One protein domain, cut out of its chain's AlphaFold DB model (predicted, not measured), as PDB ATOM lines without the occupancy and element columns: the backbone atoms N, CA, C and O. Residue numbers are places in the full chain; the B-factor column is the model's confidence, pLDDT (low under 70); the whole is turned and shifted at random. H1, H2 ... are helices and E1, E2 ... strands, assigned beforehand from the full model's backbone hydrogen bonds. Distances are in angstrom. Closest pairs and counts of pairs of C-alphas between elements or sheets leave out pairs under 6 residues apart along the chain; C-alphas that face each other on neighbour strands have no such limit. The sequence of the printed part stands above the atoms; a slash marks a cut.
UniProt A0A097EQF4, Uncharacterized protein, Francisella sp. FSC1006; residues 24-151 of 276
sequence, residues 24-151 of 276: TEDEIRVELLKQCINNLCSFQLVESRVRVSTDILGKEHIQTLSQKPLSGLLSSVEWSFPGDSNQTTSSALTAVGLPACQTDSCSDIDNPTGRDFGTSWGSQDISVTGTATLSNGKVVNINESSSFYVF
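This is residues 24 to 151 of the 276 residues of an uncharacterized protein of Francisella sp. FSC1006 (UniProt A0A097EQF4). Two twisted sheets make a sandwich, partly face to face and with their strands crossed: one is built on the long hairpin E1 and E2, the other on the long hairpin E6 and E7. In the first sheet E3 and E5 pair with different stretches of E2, and the short helix H1 packs on this sheet near the start of E2; the short strand E4 edges the second sheet. The printed part has 128 residues, with seven named strands and one named helix in the order E1 E2 E3 E4 H1 E5 E6 E7, and is mostly strand. The first sheet is branched and the second has the order E4 E6 E7; both are antiparallel. The whole is compact, with a radius of gyration of the C-alphas of 15.7 A and spans of 47 by 32 by 25 A.

In the branched sheet, E2, residues 40 to 54, has E1, residues 24 to 37, on one side; N 33 and O 44 are 2.8 A apart, within hydrogen-bond range. On the other side are E3, residues 60 to 69, with N 51 and O 63 at 2.8 A, and E5, residues 113 to 116, with N 43 and O 113 at 2.8 A. E1, E2 and E3 form a meander, each strand the antiparallel neighbour of the one before. H1, residues 90 to 95, is on this sheet at a height over the sheet of 9.3 A, and runs across the strands, at 80 degrees to E2 on the local plane. The closest C-alphas of H1 and E2 are those of Leu 93 and Leu 40, 6.8 A apart. Both O i to N i+4 pairs of H1 are within hydrogen-bond range. In the other sheet, E6, residues 122 to 133, is the inner strand between E4, residues 78 to 80, and E7, residues 139 to 150. N 80 and O 127 are 2.8 A apart, and N 124 and O 148 2.7 A. The two sheets form a sandwich, two sheets face to face, with strands at 61 degrees; the closest C-alphas of E1 and E7 are those of Leu 32 and Glu 144, 6.5 A apart.

E1 begins at C-alpha 24, (92.480, 95.265, 82.845), and is 36.0 A long. E2 is 36.9 A, E3 24.8 A and E6 34.2 A. E1 and E2 each bend by 70 degrees, at residues 27 and 47. E7, 33.4 A long, ends at C-alpha 150, (76.311, 75.890, 56.264).

The two C-alphas farthest apart are those of Ile 56 and Ser 91, 49.3 A. The printed part has no cut. The link from H1 to E5, residues 96 to 112, is long. The mean pLDDT of the printed part is 89.6, and residues 71 to 75 are under 70.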
ATOM      1  N   THR A  24      92.793  96.692  82.949       86.19
ATOM      2  CA  THR A  24      92.480  95.265  82.845       86.19
ATOM      3  C   THR A  24      91.448  94.920  83.904       86.19
ATOM      4  O   THR A  24      91.686  95.174  85.085       86.19
ATOM      5  N   GLU A  25      90.320  94.351  83.495       90.94
ATOM      6  CA  GLU A  25      89.230  93.952  84.385       90.94
ATOM      7  C   GLU A  25      88.788  92.523  84.063       90.94
ATOM      8  O   GLU A  25      88.692  92.135  82.900       90.94
ATOM      9  N   ASP A  26      88.539  91.727  85.102       92.19
ATOM     10  CA  ASP A  26      87.930  90.407  84.958       92.19
ATOM     11  C   ASP A  26      86.404  90.558  85.098       92.19
ATOM     12  O   ASP A  26      85.919  91.133  86.074       92.19
ATOM     13  N   GLU A  27      85.641  90.001  84.161       91.88
ATOM     14  CA  GLU A  27      84.174  90.015  84.156       91.88
ATOM     15  C   GLU A  27      83.619  88.601  83.905       91.88
ATOM     16  O   GLU A  27      84.295  87.737  83.345       91.88
ATOM     17  N   ILE A  28      82.382  88.352  84.339       90.50
ATOM     18  CA  ILE A  28      81.609  87.160  83.975       90.50
ATOM     19  C   ILE A  28      80.550  87.567  82.949       90.50
ATOM     20  O   ILE A  28      79.733  88.448  83.232       90.50
ATOM     21  N   ARG A  29      80.547  86.905  81.792       90.06
ATOM     22  CA  ARG A  29      79.600  87.119  80.691       90.06
ATOM     23  C   ARG A  29      78.919  85.809  80.301       90.06
ATOM     24  O   ARG A  29      79.377  84.730  80.674       90.06
ATOM     25  N   VAL A  30      77.816  85.923  79.571       91.69
ATOM     26  CA  VAL A  30      77.209  84.792  78.865       91.69
ATOM     27  C   VAL A  30      77.730  84.822  77.436       91.69
ATOM     28  O   VAL A  30      77.788  85.891  76.841       91.69
ATOM     29  N   GLU A  31      78.129  83.673  76.907       91.56
ATOM     30  CA  GLU A  31      78.565  83.532  75.518       91.56
ATOM     31  C   GLU A  31      77.776  82.410  74.841       91.56
ATOM     32  O   GLU A  31      77.434  81.402  75.467       91.56
ATOM     33  N   LEU A  32      77.511  82.581  73.546       93.00
ATOM     34  CA  LEU A  32      76.958  81.546  72.683       93.00
ATOM     35  C   LEU A  32      78.111  80.723  72.095       93.00
ATOM     36  O   LEU A  32      78.897  81.220  71.289       93.00
ATOM     37  N   LEU A  33      78.186  79.445  72.461       92.38
ATOM     38  CA  LEU A  33      79.025  78.458  71.791       92.38
ATOM     39  C   LEU A  33      78.240  77.738  70.704       92.38
ATOM     40  O   LEU A  33      77.118  77.280  70.914       92.38
ATOM     41  N   LYS A  34      78.881  77.602  69.548       92.88
ATOM     42  CA  LYS A  34      78.390  76.861  68.392       92.88
ATOM     43  C   LYS A  34      79.433  75.829  68.002       92.88
ATOM     44  O   LYS A  34      80.605  76.172  67.843       92.88
ATOM     45  N   GLN A  35      78.992  74.598  67.791       91.69
ATOM     46  CA  GLN A  35      79.804  73.516  67.246       91.69
ATOM     47  C   GLN A  35      79.003  72.828  66.151       91.69
ATOM     48  O   GLN A  35      77.877  72.412  66.401       91.69
ATOM     49  N   CYS A  36      79.564  72.724  64.951       89.38
ATOM     50  CA  CYS A  36      78.892  72.107  63.815       89.38
ATOM     51  C   CYS A  36      79.772  71.016  63.220       89.38
ATOM     52  O   CYS A  36      80.979  71.205  63.072       89.38
ATOM     53  N   ILE A  37      79.150  69.896  62.867       86.25
ATOM     54  CA  ILE A  37      79.737  68.832  62.061       86.25
ATOM     55  C   ILE A  37      78.738  68.557  60.946       86.25
ATOM     56  O   ILE A  37      77.610  68.129  61.188       86.25
ATOM     57  N   ASN A  38      79.158  68.837  59.717       83.06
ATOM     58  CA  ASN A  38      78.289  68.851  58.547       83.06
ATOM     59  C   ASN A  38      77.108  69.834  58.715       83.06
ATOM     60  O   ASN A  38      77.300  70.997  59.064       83.06
ATOM     61  N   ASN A  39      75.892  69.361  58.462       87.06
ATOM     62  CA  ASN A  39      74.620  70.063  58.630       87.06
ATOM     63  C   ASN A  39      74.081  70.026  60.071       87.06
ATOM     64  O   ASN A  39      73.087  70.687  60.362       87.06
ATOM     65  N   LEU A  40      74.708  69.264  60.971       92.00
ATOM     66  CA  LEU A  40      74.300  69.178  62.368       92.00
ATOM     67  C   LEU A  40      75.086  70.185  63.202       92.00
ATOM     68  O   LEU A  40      76.316  70.201  63.182       92.00
ATOM     69  N   CYS A  41      74.375  70.999  63.975       94.56
ATOM     70  CA  CYS A  41      74.974  71.961  64.888       94.56
ATOM     71  C   CYS A  41      74.405  71.814  66.298       94.56
ATOM     72  O   CYS A  41      73.194  71.689  66.484       94.56
ATOM     73  N   SER A  42      75.290  71.899  67.286       95.50
ATOM     74  CA  SER A  42      74.982  72.062  68.702       95.50
ATOM     75  C   SER A  42      75.243  73.506  69.118       95.50
ATOM     76  O   SER A  42      76.287  74.086  68.800       95.50
ATOM     77  N   PHE A  43      74.320  74.058  69.897       95.00
ATOM     78  CA  PHE A  43      74.374  75.408  70.436       95.00
ATOM     79  C   PHE A  43      74.249  75.368  71.952       95.00
ATOM     80  O   PHE A  43      73.416  74.651  72.509       95.00
ATOM     81  N   GLN A  44      75.097  76.133  72.629       94.25
ATOM     82  CA  GLN A  44      75.143  76.154  74.080       94.25
ATOM     83  C   GLN A  44      75.480  77.549  74.590       94.25
ATOM     84  O   GLN A  44      76.493  78.133  74.222       94.25
ATOM     85  N   LEU A  45      74.671  78.052  75.512       93.88
ATOM     86  CA  LEU A  45      75.014  79.174  76.365       93.88
ATOM     87  C   LEU A  45      75.960  78.708  77.467       93.88
ATOM     88  O   LEU A  45      75.657  77.774  78.226       93.88
ATOM     89  N   VAL A  46      77.089  79.394  77.576       92.44
ATOM     90  CA  VAL A  46      78.086  79.177  78.622       92.44
ATOM     91  C   VAL A  46      78.273  80.434  79.452       92.44
ATOM     92  O   VAL A  46      78.122  81.556  78.977       92.44
ATOM     93  N   GLU A  47      78.611  80.231  80.720       92.69
ATOM     94  CA  GLU A  47      79.155  81.290  81.552       92.69
ATOM     95  C   GLU A  47      80.668  81.353  81.325       92.69
ATOM     96  O   GLU A  47      81.399  80.401  81.631       92.69
ATOM     97  N   SER A  48      81.127  82.493  80.823       91.12
ATOM     98  CA  SER A  48      82.526  82.752  80.515       91.12
ATOM     99  C   SER A  48      83.096  83.777  81.475       91.12
ATOM    100  O   SER A  48      82.572  84.881  81.631       91.12
ATOM    101  N   ARG A  49      84.211  83.425  82.113       93.12
ATOM    102  CA  ARG A  49      85.051  84.406  82.794       93.12
ATOM    103  C   ARG A  49      86.002  84.975  81.760       93.12
ATOM    104  O   ARG A  49      86.810  84.233  81.204       93.12
ATOM    105  N   VAL A  50      85.924  86.274  81.530       92.75
ATOM    106  CA  VAL A  50      86.746  86.972  80.548       92.75
ATOM    107  C   VAL A  50      87.612  88.018  81.230       92.75
ATOM    108  O   VAL A  50      87.258  88.556  82.278       92.75
ATOM    109  N   ARG A  51      88.754  88.307  80.622       91.62
ATOM    110  CA  ARG A  51      89.601  89.445  80.940       91.62
ATOM    111  C   ARG A  51      89.486  90.450  79.816       91.62
ATOM    112  O   ARG A  51      89.842  90.145  78.682       91.62
ATOM    113  N   VAL A  52      89.005  91.636  80.147       91.88
ATOM    114  CA  VAL A  52      88.910  92.761  79.228       91.88
ATOM    115  C   VAL A  52      90.095  93.668  79.500       91.88
ATOM    116  O   VAL A  52      90.243  94.186  80.607       91.88
ATOM    117  N   SER A  53      90.961  93.839  78.509       90.44
ATOM    118  CA  SER A  53      92.020  94.844  78.548       90.44
ATOM    119  C   SER A  53      91.748  95.924  77.516       90.44
ATOM    120  O   SER A  53      91.574  95.609  76.340       90.44
ATOM    121  N   THR A  54      91.741  97.182  77.940       89.88
ATOM    122  CA  THR A  54      91.604  98.330  77.041       89.88
ATOM    123  C   THR A  54      92.983  98.892  76.726       89.88
ATOM    124  O   THR A  54      93.739  99.241  77.641       89.88
ATOM    125  N   ASP A  55      93.328  98.961  75.443       86.06
ATOM    126  CA  ASP A  55      94.587  99.550  75.000       86.06
ATOM    127  C   ASP A  55      94.574 101.091  75.097       86.06
ATOM    128  O   ASP A  55      93.572 101.727  75.430       86.06
ATOM    129  N   ILE A  56      95.714 101.714  74.791       86.31
ATOM    130  CA  ILE A  56      95.862 103.179  74.818       86.31
ATOM    131  C   ILE A  56      94.990 103.910  73.782       86.31
ATOM    132  O   ILE A  56      94.835 105.127  73.877       86.31
ATOM    133  N   LEU A  57      94.446 103.193  72.795       88.12
ATOM    134  CA  LEU A  57      93.543 103.708  71.766       88.12
ATOM    135  C   LEU A  57      92.067 103.508  72.145       88.12
ATOM    136  O   LEU A  57      91.186 103.896  71.381       88.12
ATOM    137  N   GLY A  58      91.788 102.926  73.317       85.00
ATOM    138  CA  GLY A  58      90.435 102.619  73.768       85.00
ATOM    139  C   GLY A  58      89.874 101.315  73.198       85.00
ATOM    140  O   GLY A  58      88.689 101.042  73.382       85.00
ATOM    141  N   LYS A  59      90.685 100.504  72.508       88.25
ATOM    142  CA  LYS A  59      90.252  99.221  71.954       88.25
ATOM    143  C   LYS A  59      90.219  98.166  73.050       88.25
ATOM    144  O   LYS A  59      91.205  97.947  73.750       88.25
ATOM    145  N   GLU A  60      89.084  97.488  73.173       90.75
ATOM    146  CA  GLU A  60      88.945  96.346  74.068       90.75
ATOM    147  C   GLU A  60      89.515  95.076  73.430       90.75
ATOM    148  O   GLU A  60      89.246  94.746  72.274       90.75
ATOM    149  N   HIS A  61      90.285  94.340  74.222       88.75
ATOM    150  CA  HIS A  61      90.731  92.988  73.936       88.75
ATOM    151  C   HIS A  61      90.131  92.066  74.986       88.75
ATOM    152  O   HIS A  61      90.328  92.275  76.184       88.75
ATOM    153  N   ILE A  62      89.395  91.058  74.532       88.88
ATOM    154  CA  ILE A  62      88.704  90.107  75.395       88.88
ATOM    155  C   ILE A  62      89.474  88.791  75.345       88.88
ATOM    156  O   ILE A  62      89.651  88.203  74.281       88.88
ATOM    157  N   GLN A  63      89.941  88.337  76.502       89.81
ATOM    158  CA  GLN A  63      90.565  87.034  76.672       89.81
ATOM    159  C   GLN A  63      89.664  86.152  77.532       89.81
ATOM    160  O   GLN A  63      89.471  86.425  78.717       89.81
ATOM    161  N   THR A  64      89.160  85.060  76.971       91.25
ATOM    162  CA  THR A  64      88.412  84.063  77.740       91.25
ATOM    163  C   THR A  64      89.362  83.293  78.656       91.25
ATOM    164  O   THR A  64      90.315  82.663  78.204       91.25
ATOM    165  N   LEU A  65      89.123  83.372  79.965       89.38
ATOM    166  CA  LEU A  65      89.926  82.714  81.000       89.38
ATOM    167  C   LEU A  65      89.390  81.320  81.335       89.38
ATOM    168  O   LEU A  65      90.158  80.408  81.626       89.38
ATOM    169  N   SER A  66      88.067  81.165  81.335       90.69
ATOM    170  CA  SER A  66      87.397  79.889  81.576       90.69
ATOM    171  C   SER A  66      85.975  79.932  81.045       90.69
ATOM    172  O   SER A  66      85.335  80.979  81.129       90.69
ATOM    173  N   GLN A  67      85.458  78.787  80.615       90.62
ATOM    174  CA  GLN A  67      84.066  78.620  80.207       90.62
ATOM    175  C   GLN A  67      83.468  77.436  80.957       90.62
ATOM    176  O   GLN A  67      84.151  76.439  81.208       90.62
ATOM    177  N   LYS A  68      82.194  77.541  81.323       89.06
ATOM    178  CA  LYS A  68      81.430  76.414  81.859       89.06
ATOM    179  C   LYS A  68      79.996  76.455  81.336       89.06
ATOM    180  O   LYS A  68      79.451  77.548  81.182       89.06
ATOM    181  N   PRO A  69      79.359  75.292  81.123       86.25
ATOM    182  CA  PRO A  69      77.936  75.223  80.829       86.25
ATOM    183  C   PRO A  69      77.124  76.050  81.820       86.25
ATOM    184  O   PRO A  69      77.345  75.977  83.039       86.25
ATOM    185  N   LEU A  70      76.183  76.832  81.296       86.06
ATOM    186  CA  LEU A  70      75.292  77.612  82.135       86.06
ATOM    187  C   LEU A  70      74.316  76.643  82.819       86.06
ATOM    188  O   LEU A  70      73.384  76.135  82.211       86.06
ATOM    189  N   SER A  71      74.615  76.317  84.077       64.38
ATOM    190  CA  SER A  71      73.992  75.237  84.866       64.38
ATOM    191  C   SER A  71      72.865  75.729  85.790       64.38
ATOM    192  O   SER A  71      72.397  74.988  86.652       64.38
ATOM    193  N   GLY A  72      72.442  76.988  85.636       59.34
ATOM    194  CA  GLY A  72      71.383  77.619  86.427       59.34
ATOM    195  C   GLY A  72      69.987  77.495  85.807       59.34
ATOM    196  O   GLY A  72      69.838  77.087  84.661       59.34
ATOM    197  N   LEU A  73      68.963  77.893  86.574       57.19
ATOM    198  CA  LEU A  73      67.584  78.064  86.098       57.19
ATOM    199  C   LEU A  73      67.557  79.035  84.909       57.19
ATOM    200  O   LEU A  73      67.608  80.253  85.085       57.19
ATOM    201  N   LEU A  74      67.469  78.484  83.702       67.19
ATOM    202  CA  LEU A  74      67.063  79.209  82.510       67.19
ATOM    203  C   LEU A  74      65.547  79.321  82.559       67.19
ATOM    204  O   LEU A  74      64.827  78.400  82.189       67.19
ATOM    205  N   SER A  75      65.047  80.422  83.105       65.56
ATOM    206  CA  SER A  75      63.603  80.606  83.254       65.56
ATOM    207  C   SER A  75      62.903  80.977  81.945       65.56
ATOM    208  O   SER A  75      61.676  80.961  81.912       65.56
ATOM    209  N   SER A  76      63.643  81.348  80.889       79.56
ATOM    210  CA  SER A  76      63.044  81.925  79.677       79.56
ATOM    211  C   SER A  76      63.970  81.957  78.449       79.56
ATOM    212  O   SER A  76      63.973  82.962  77.740       79.56
ATOM    213  N   VAL A  77      64.832  80.958  78.242       90.06
ATOM    214  CA  VAL A  77      65.662  80.944  77.023       90.06
ATOM    215  C   VAL A  77      64.794  80.575  75.832       90.06
ATOM    216  O   VAL A  77      64.050  79.604  75.898       90.06
ATOM    217  N   GLU A  78      64.896  81.363  74.769       94.75
ATOM    218  CA  GLU A  78      64.240  81.125  73.492       94.75
ATOM    219  C   GLU A  78      65.257  81.353  72.374       94.75
ATOM    220  O   GLU A  78      65.805  82.449  72.210       94.75
ATOM    221  N   TRP A  79      65.538  80.282  71.644       95.31
ATOM    222  CA  TRP A  79      66.391  80.276  70.473       95.31
ATOM    223  C   TRP A  79      65.558  80.575  69.231       95.31
ATOM    224  O   TRP A  79      64.532  79.944  68.990       95.31
ATOM    225  N   SER A  80      66.038  81.498  68.409       95.69
ATOM    226  CA  SER A  80      65.500  81.766  67.083       95.69
ATOM    227  C   SER A  80      66.448  81.192  66.045       95.69
ATOM    228  O   SER A  80      67.623  81.565  65.976       95.69
ATOM    229  N   PHE A  81      65.905  80.314  65.213       92.94
ATOM    230  CA  PHE A  81      66.607  79.692  64.102       92.94
ATOM    231  C   PHE A  81      65.979  80.109  62.770       92.94
ATOM    232  O   PHE A  81      64.805  80.494  62.734       92.94
ATOM    233  N   PRO A  82      66.729  80.022  61.664       87.19
ATOM    234  CA  PRO A  82      66.166  80.200  60.335       87.19
ATOM    235  C   PRO A  82      65.101  79.124  60.071       87.19
ATOM    236  O   PRO A  82      65.200  77.986  60.543       87.19
ATOM    237  N   GLY A  83      64.034  79.524  59.370       75.12
ATOM    238  CA  GLY A  83      62.771  78.774  59.301       75.12
ATOM    239  C   GLY A  83      62.826  77.446  58.544       75.12
ATOM    240  O   GLY A  83      61.842  76.712  58.528       75.12
ATOM    241  N   ASP A  84      63.949  77.144  57.908       77.62
ATOM    242  CA  ASP A  84      64.218  75.927  57.154       77.62
ATOM    243  C   ASP A  84      65.079  74.909  57.930       77.62
ATOM    244  O   ASP A  84      65.230  73.766  57.497       77.62
ATOM    245  N   SER A  85      65.578  75.279  59.114       85.12
ATOM    246  CA  SER A  85      66.264  74.351  60.015       85.12
ATOM    247  C   SER A  85      65.290  73.408  60.735       85.12
ATOM    248  O   SER A  85      64.206  73.801  61.168       85.12
ATOM    249  N   ASN A  86      65.700  72.152  60.915       92.00
ATOM    250  CA  ASN A  86      64.914  71.129  61.599       92.00
ATOM    251  C   ASN A  86      65.431  70.890  63.021       92.00
ATOM    252  O   ASN A  86      66.637  70.916  63.287       92.00
ATOM    253  N   GLN A  87      64.517  70.606  63.952       92.56
ATOM    254  CA  GLN A  87      64.894  70.078  65.264       92.56
ATOM    255  C   GLN A  87      65.580  68.715  65.101       92.56
ATOM    256  O   GLN A  87      65.190  67.903  64.264       92.56
ATOM    257  N   THR A  88      66.605  68.468  65.914       95.81
ATOM    258  CA  THR A  88      67.360  67.208  65.920       95.81
ATOM    259  C   THR A  88      67.241  66.506  67.277       95.81
ATOM    260  O   THR A  88      66.467  66.915  68.144       95.81
ATOM    261  N   THR A  89      67.982  65.418  67.469       97.38
ATOM    262  CA  THR A  89      67.979  64.629  68.707       97.38
ATOM    263  C   THR A  89      69.367  64.560  69.320       97.38
ATOM    264  O   THR A  89      70.380  64.620  68.618       97.38
ATOM    265  N   SER A  90      69.420  64.333  70.629       97.25
ATOM    266  CA  SER A  90      70.675  64.074  71.338       97.25
ATOM    267  C   SER A  90      71.428  62.874  70.755       97.25
ATOM    268  O   SER A  90      72.653  62.911  70.654       97.25
ATOM    269  N   SER A  91      70.721  61.838  70.286       97.81
ATOM    270  CA  SER A  91      71.340  60.699  69.595       97.81
ATOM    271  C   SER A  91      72.000  61.080  68.270       97.81
ATOM    272  O   SER A  91      73.089  60.595  67.984       97.81
ATOM    273  N   ALA A  92      71.380  61.955  67.473       96.06
ATOM    274  CA  ALA A  92      71.953  62.388  66.199       96.06
ATOM    275  C   ALA A  92      73.210  63.247  66.407       96.06
ATOM    276  O   ALA A  92      74.214  63.039  65.732       96.06
ATOM    277  N   LEU A  93      73.184  64.159  67.386       95.50
ATOM    278  CA  LEU A  93      74.339  64.993  67.735       95.50
ATOM    279  C   LEU A  93      75.502  64.156  68.279       95.50
ATOM    280  O   LEU A  93      76.633  64.263  67.808       95.50
ATOM    281  N   THR A  94      75.226  63.274  69.236       96.31
ATOM    282  CA  THR A  94      76.274  62.450  69.857       96.31
ATOM    283  C   THR A  94      76.864  61.418  68.899       96.31
ATOM    284  O   THR A  94      78.049  61.111  69.021       96.31
ATOM    285  N   ALA A  95      76.100  60.937  67.911       94.44
ATOM    286  CA  ALA A  95      76.606  60.046  66.865       94.44
ATOM    287  C   ALA A  95      77.742  60.674  66.041       94.44
ATOM    288  O   ALA A  95      78.632  59.954  65.595       94.44
ATOM    289  N   VAL A  96      77.741  62.003  65.887       87.94
ATOM    290  CA  VAL A  96      78.812  62.753  65.212       87.94
ATOM    291  C   VAL A  96      79.794  63.405  66.194       87.94
ATOM    292  O   VAL A  96      80.688  64.127  65.776       87.94
ATOM    293  N   GLY A  97      79.670  63.148  67.501       92.38
ATOM    294  CA  GLY A  97      80.563  63.696  68.528       92.38
ATOM    295  C   GLY A  97      80.231  65.118  68.995       92.38
ATOM    296  O   GLY A  97      81.048  65.735  69.678       92.38
ATOM    297  N   LEU A  98      79.048  65.642  68.662       93.88
ATOM    298  CA  LEU A  98      78.559  66.924  69.174       93.88
ATOM    299  C   LEU A  98      77.911  66.771  70.566       93.88
ATOM    300  O   LEU A  98      77.419  65.687  70.904       93.88
ATOM    301  N   PRO A  99      77.872  67.845  71.380       93.62
ATOM    302  CA  PRO A  99      77.152  67.849  72.648       93.62
ATOM    303  C   PRO A  99      75.672  67.487  72.476       93.62
ATOM    304  O   PRO A  99      75.015  67.918  71.533       93.62
ATOM    305  N   ALA A 100      75.147  66.702  73.416       95.25
ATOM    306  CA  ALA A 100      73.725  66.396  73.488       95.25
ATOM    307  C   ALA A 100      72.907  67.635  73.882       95.25
ATOM    308  O   ALA A 100      73.402  68.538  74.562       95.25
ATOM    309  N   CYS A 101      71.632  67.634  73.506       94.25
ATOM    310  CA  CYS A 101      70.665  68.617  73.969       94.25
ATOM    311  C   CYS A 101      70.317  68.386  75.445       94.25
ATOM    312  O   CYS A 101      70.611  67.334  76.018       94.25
ATOM    313  N   GLN A 102      69.693  69.381  76.076       92.19
ATOM    314  CA  GLN A 102      69.245  69.276  77.468       92.19
ATOM    315  C   GLN A 102      68.264  68.112  77.674       92.19
ATOM    316  O   GLN A 102      68.271  67.468  78.724       92.19
ATOM    317  N   THR A 103      67.430  67.848  76.670       91.56
ATOM    318  CA  THR A 103      66.525  66.701  76.615       91.56
ATOM    319  C   THR A 103      66.875  65.803  75.423       91.56
ATOM    320  O   THR A 103      67.737  66.133  74.606       91.56
ATOM    321  N   ASP A 104      66.234  64.639  75.304       94.25
ATOM    322  CA  ASP A 104      66.502  63.711  74.194       94.25
ATOM    323  C   ASP A 104      66.143  64.307  72.820       94.25
ATOM    324  O   ASP A 104      66.759  63.960  71.808       94.25
ATOM    325  N   SER A 105      65.166  65.219  72.776       95.56
ATOM    326  CA  SER A 105      64.726  65.933  71.573       95.56
ATOM    327  C   SER A 105      65.005  67.421  71.722       95.56
ATOM    328  O   SER A 105      64.444  68.075  72.591       95.56
ATOM    329  N   CYS A 106      65.858  67.963  70.863       95.38
ATOM    330  CA  CYS A 106      66.291  69.346  70.964       95.38
ATOM    331  C   CYS A 106      65.123  70.305  70.731       95.38
ATOM    332  O   CYS A 106      64.480  70.249  69.682       95.38
ATOM    333  N   SER A 107      64.891  71.222  71.668       93.44
ATOM    334  CA  SER A 107      63.870  72.261  71.533       93.44
ATOM    335  C   SER A 107      64.457  73.672  71.557       93.44
ATOM    336  O   SER A 107      65.606  73.903  71.932       93.44
ATOM    337  N   ASP A 108      63.644  74.636  71.149       93.75
ATOM    338  CA  ASP A 108      63.967  76.065  71.058       93.75
ATOM    339  C   ASP A 108      64.090  76.715  72.443       93.75
ATOM    340  O   ASP A 108      64.424  77.888  72.542       93.75
ATOM    341  N   ILE A 109      63.840  75.964  73.517       92.44
ATOM    342  CA  ILE A 109      63.928  76.430  74.905       92.44
ATOM    343  C   ILE A 109      64.978  75.670  75.728       92.44
ATOM    344  O   ILE A 109      65.182  75.968  76.904       92.44
ATOM    345  N   ASP A 110      65.648  74.690  75.117       91.38
ATOM    346  CA  ASP A 110      66.679  73.882  75.764       91.38
ATOM    347  C   ASP A 110      68.053  74.555  75.702       91.38
ATOM    348  O   ASP A 110      68.388  75.264  74.752       91.38
ATOM    349  N   ASN A 111      68.899  74.292  76.694       92.06
ATOM    350  CA  ASN A 111      70.310  74.649  76.640       92.06
ATOM    351  C   ASN A 111      71.177  73.559  77.299       92.06
ATOM    352  O   ASN A 111      71.155  73.428  78.525       92.06
ATOM    353  N   PRO A 112      71.992  72.811  76.536       93.31
ATOM    354  CA  PRO A 112      72.227  72.950  75.095       93.31
ATOM    355  C   PRO A 112      71.006  72.605  74.235       93.31
ATOM    356  O   PRO A 112      70.124  71.861  74.664       93.31
ATOM    357  N   THR A 113      71.003  73.095  73.000       95.31
ATOM    358  CA  THR A 113      70.073  72.687  71.939       95.31
ATOM    359  C   THR A 113      70.838  72.378  70.653       95.31
ATOM    360  O   THR A 113      72.052  72.559  70.578       95.31
ATOM    361  N   GLY A 114      70.142  71.920  69.620       96.00
ATOM    362  CA  GLY A 114      70.744  71.617  68.334       96.00
ATOM    363  C   GLY A 114      69.759  71.693  67.181       96.00
ATOM    364  O   GLY A 114      68.534  71.662  67.361       96.00
ATOM    365  N   ARG A 115      70.322  71.799  65.981       96.38
ATOM    366  CA  ARG A 115      69.591  71.828  64.715       96.38
ATOM    367  C   ARG A 115      70.261  70.964  63.672       96.38
ATOM    368  O   ARG A 115      71.485  70.847  63.642       96.38
ATOM    369  N   ASP A 116      69.423  70.407  62.815       94.19
ATOM    370  CA  ASP A 116      69.811  69.851  61.535       94.19
ATOM    371  C   ASP A 116      69.407  70.836  60.435       94.19
ATOM    372  O   ASP A 116      68.222  71.083  60.201       94.19
ATOM    373  N   PHE A 117      70.400  71.414  59.768       90.00
ATOM    374  CA  PHE A 117      70.183  72.320  58.650       90.00
ATOM    375  C   PHE A 117      69.904  71.581  57.340       90.00
ATOM    376  O   PHE A 117      69.513  72.222  56.386       90.00
ATOM    377  N   GLY A 118      70.039  70.256  57.259       84.81
ATOM    378  CA  GLY A 118      69.686  69.452  56.086       84.81
ATOM    379  C   GLY A 118      70.149  70.062  54.756       84.81
ATOM    380  O   GLY A 118      71.342  70.139  54.470       84.81
ATOM    381  N   THR A 119      69.181  70.503  53.947       77.00
ATOM    382  CA  THR A 119      69.389  71.155  52.640       77.00
ATOM    383  C   THR A 119      69.475  72.685  52.701       77.00
ATOM    384  O   THR A 119      69.567  73.327  51.660       77.00
ATOM    385  N   SER A 120      69.431  73.277  53.888       81.62
ATOM    386  CA  SER A 120      69.543  74.710  54.166       81.62
ATOM    387  C   SER A 120      71.000  75.144  54.235       81.62
ATOM    388  O   SER A 120      71.566  75.415  55.296       81.62
ATOM    389  N   TRP A 121      71.632  75.184  53.069       81.25
ATOM    390  CA  TRP A 121      72.969  75.738  52.891       81.25
ATOM    391  C   TRP A 121      72.922  77.264  52.765       81.25
ATOM    392  O   TRP A 121      71.903  77.850  52.402       81.25
ATOM    393  N   GLY A 122      74.047  77.917  53.044       80.94
ATOM    394  CA  GLY A 122      74.162  79.370  52.994       80.94
ATOM    395  C   GLY A 122      74.424  80.011  54.351       80.94
ATOM    396  O   GLY A 122      74.766  79.344  55.327       80.94
ATOM    397  N   SER A 123      74.281  81.339  54.385       85.75
ATOM    398  CA  SER A 123      74.406  82.123  55.611       85.75
ATOM    399  C   SER A 123      73.212  81.858  56.516       85.75
ATOM    400  O   SER A 123      72.072  82.057  56.109       85.75
ATOM    401  N   GLN A 124      73.501  81.452  57.742       89.00
ATOM    402  CA  GLN A 124      72.544  81.176  58.791       89.00
ATOM    403  C   GLN A 124      72.783  82.135  59.946       89.00
ATOM    404  O   GLN A 124      73.906  82.267  60.435       89.00
ATOM    405  N   ASP A 125      71.706  82.768  60.392       92.50
ATOM    406  CA  ASP A 125      71.701  83.634  61.559       92.50
ATOM    407  C   ASP A 125      70.895  82.963  62.657       92.50
ATOM    408  O   ASP A 125      69.727  82.617  62.475       92.50
ATOM    409  N   ILE A 126      71.523  82.792  63.811       94.31
ATOM    410  CA  ILE A 126      70.845  82.346  65.020       94.31
ATOM    411  C   ILE A 126      70.863  83.465  66.036       94.31
ATOM    412  O   ILE A 126      71.815  84.249  66.120       94.31
ATOM    413  N   SER A 127      69.832  83.499  66.858       95.81
ATOM    414  CA  SER A 127      69.834  84.324  68.050       95.81
ATOM    415  C   SER A 127      69.219  83.581  69.213       95.81
ATOM    416  O   SER A 127      68.534  82.571  69.060       95.81
ATOM    417  N   VAL A 128      69.515  84.070  70.403       95.56
ATOM    418  CA  VAL A 128      68.980  83.536  71.639       95.56
ATOM    419  C   VAL A 128      68.694  84.686  72.574       95.56
ATOM    420  O   VAL A 128      69.529  85.568  72.797       95.56
ATOM    421  N   THR A 129      67.485  84.676  73.112       95.56
ATOM    422  CA  THR A 129      67.029  85.674  74.070       95.56
ATOM    423  C   THR A 129      66.577  84.999  75.348       95.56
ATOM    424  O   THR A 129      66.260  83.811  75.358       95.56
ATOM    425  N   GLY A 130      66.595  85.733  76.455       93.31
ATOM    426  CA  GLY A 130      66.093  85.216  77.717       93.31
ATOM    427  C   GLY A 130      66.758  85.839  78.925       93.31
ATOM    428  O   GLY A 130      67.265  86.958  78.883       93.31
ATOM    429  N   THR A 131      66.756  85.094  80.024       91.44
ATOM    430  CA  THR A 131      67.391  85.494  81.276       91.44
ATOM    431  C   THR A 131      68.153  84.325  81.877       91.44
ATOM    432  O   THR A 131      67.722  83.173  81.792       91.44
ATOM    433  N   ALA A 132      69.296  84.627  82.483       89.38
ATOM    434  CA  ALA A 132      70.124  83.653  83.173       89.38
ATOM    435  C   ALA A 132      70.576  84.194  84.525       89.38
ATOM    436  O   ALA A 132      70.890  85.376  84.668       89.38
ATOM    437  N   THR A 133      70.648  83.308  85.515       89.56
ATOM    438  CA  THR A 133      71.315  83.600  86.787       89.56
ATOM    439  C   THR A 133      72.734  83.054  86.727       89.56
ATOM    440  O   THR A 133      72.931  81.845  86.612       89.56
ATOM    441  N   LEU A 134      73.715  83.950  86.796       88.00
ATOM    442  CA  LEU A 134      75.133  83.607  86.816       88.00
ATOM    443  C   LEU A 134      75.536  83.006  88.168       88.00
ATOM    444  O   LEU A 134      74.854  83.168  89.181       88.00
ATOM    445  N   SER A 135      76.707  82.379  88.217       87.25
ATOM    446  CA  SER A 135      77.228  81.731  89.427       87.25
ATOM    447  C   SER A 135      77.494  82.676  90.602       87.25
ATOM    448  O   SER A 135      77.548  82.231  91.745       87.25
ATOM    449  N   ASN A 136      77.617  83.982  90.350       87.56
ATOM    450  CA  ASN A 136      77.700  85.016  91.384       87.56
ATOM    451  C   ASN A 136      76.318  85.503  91.875       87.56
ATOM    452  O   ASN A 136      76.250  86.462  92.641       87.56
ATOM    453  N   GLY A 137      75.224  84.885  91.416       88.19
ATOM    454  CA  GLY A 137      73.845  85.251  91.746       88.19
ATOM    455  C   GLY A 137      73.285  86.436  90.952       88.19
ATOM    456  O   GLY A 137      72.127  86.801  91.152       88.19
ATOM    457  N   LYS A 138      74.066  87.051  90.052       89.38
ATOM    458  CA  LYS A 138      73.594  88.141  89.188       89.38
ATOM    459  C   LYS A 138      72.663  87.581  88.115       89.38
ATOM    460  O   LYS A 138      73.040  86.670  87.383       89.38
ATOM    461  N   VAL A 139      71.483  88.179  87.983       90.62
ATOM    462  CA  VAL A 139      70.587  87.928  86.849       90.62
ATOM    463  C   VAL A 139      71.013  88.808  85.679       90.62
ATOM    464  O   VAL A 139      71.237  90.011  85.848       90.62
ATOM    465  N   VAL A 140      71.138  88.210  84.501       90.38
ATOM    466  CA  VAL A 140      71.488  88.893  83.255       90.38
ATOM    467  C   VAL A 140      70.456  88.592  82.177       90.38
ATOM    468  O   VAL A 140      69.913  87.488  82.116       90.38
ATOM    469  N   ASN A 141      70.202  89.584  81.327       92.88
ATOM    470  CA  ASN A 141      69.440  89.391  80.102       92.88
ATOM    471  C   ASN A 141      70.371  88.808  79.041       92.88
ATOM    472  O   ASN A 141      71.490  89.292  78.874       92.88
ATOM    473  N   ILE A 142      69.894  87.791  78.338       92.81
ATOM    474  CA  ILE A 142      70.573  87.173  77.205       92.81
ATOM    475  C   ILE A 142      69.988  87.796  75.941       92.81
ATOM    476  O   ILE A 142      68.766  87.880  75.797       92.81
ATOM    477  N   ASN A 143      70.864  88.248  75.053       95.25
ATOM    478  CA  ASN A 143      70.529  88.688  73.706       95.25
ATOM    479  C   ASN A 143      71.766  88.477  72.833       95.25
ATOM    480  O   ASN A 143      72.475  89.426  72.498       95.25
ATOM    481  N   GLU A 144      72.061  87.209  72.567       94.12
ATOM    482  CA  GLU A 144      73.235  86.804  71.801       94.12
ATOM    483  C   GLU A 144      72.808  86.391  70.397       94.12
ATOM    484  O   GLU A 144      71.717  85.854  70.193       94.12
ATOM    485  N   SER A 145      73.679  86.613  69.421       94.50
ATOM    486  CA  SER A 145      73.483  86.136  68.058       94.50
ATOM    487  C   SER A 145      74.786  85.638  67.457       94.50
ATOM    488  O   SER A 145      75.883  86.019  67.870       94.50
ATOM    489  N   SER A 146      74.670  84.741  66.485       90.88
ATOM    490  CA  SER A 146      75.808  84.244  65.725       90.88
ATOM    491  C   SER A 146      75.395  84.045  64.279       90.88
ATOM    492  O   SER A 146      74.367  83.436  64.000       90.88
ATOM    493  N   SER A 147      76.229  84.533  63.371       89.19
ATOM    494  CA  SER A 147      76.119  84.247  61.947       89.19
ATOM    495  C   SER A 147      77.146  83.190  61.572       89.19
ATOM    496  O   SER A 147      78.278  83.188  62.074       89.19
ATOM    497  N   PHE A 148      76.766  82.264  60.705       84.94
ATOM    498  CA  PHE A 148      77.662  81.231  60.204       84.94
ATOM    499  C   PHE A 148      77.218  80.724  58.847       84.94
ATOM    500  O   PHE A 148      76.141  81.062  58.383       84.94
ATOM    501  N   TYR A 149      78.059  79.931  58.198       84.00
ATOM    502  CA  TYR A 149      77.744  79.381  56.892       84.00
ATOM    503  C   TYR A 149      77.600  77.864  56.991       84.00
ATOM    504  O   TYR A 149      78.468  77.200  57.559       84.00
ATOM    505  N   VAL A 150      76.506  77.330  56.454       84.00
ATOM    506  CA  VAL A 150      76.311  75.890  56.264       84.00
ATOM    507  C   VAL A 150      76.693  75.566  54.832       84.00
ATOM    508  O   VAL A 150      76.108  76.097  53.886       84.00
ATOM    509  N   PHE A 151      77.684  74.697  54.668       80.88
ATOM    510  CA  PHE A 151      78.128  74.270  53.351       80.88
ATOM    511  C   PHE A 151      77.372  73.006  52.926       80.88
ATOM    512  O   PHE A 151      77.186  72.102  53.745       80.88
TER     513      PHE A 151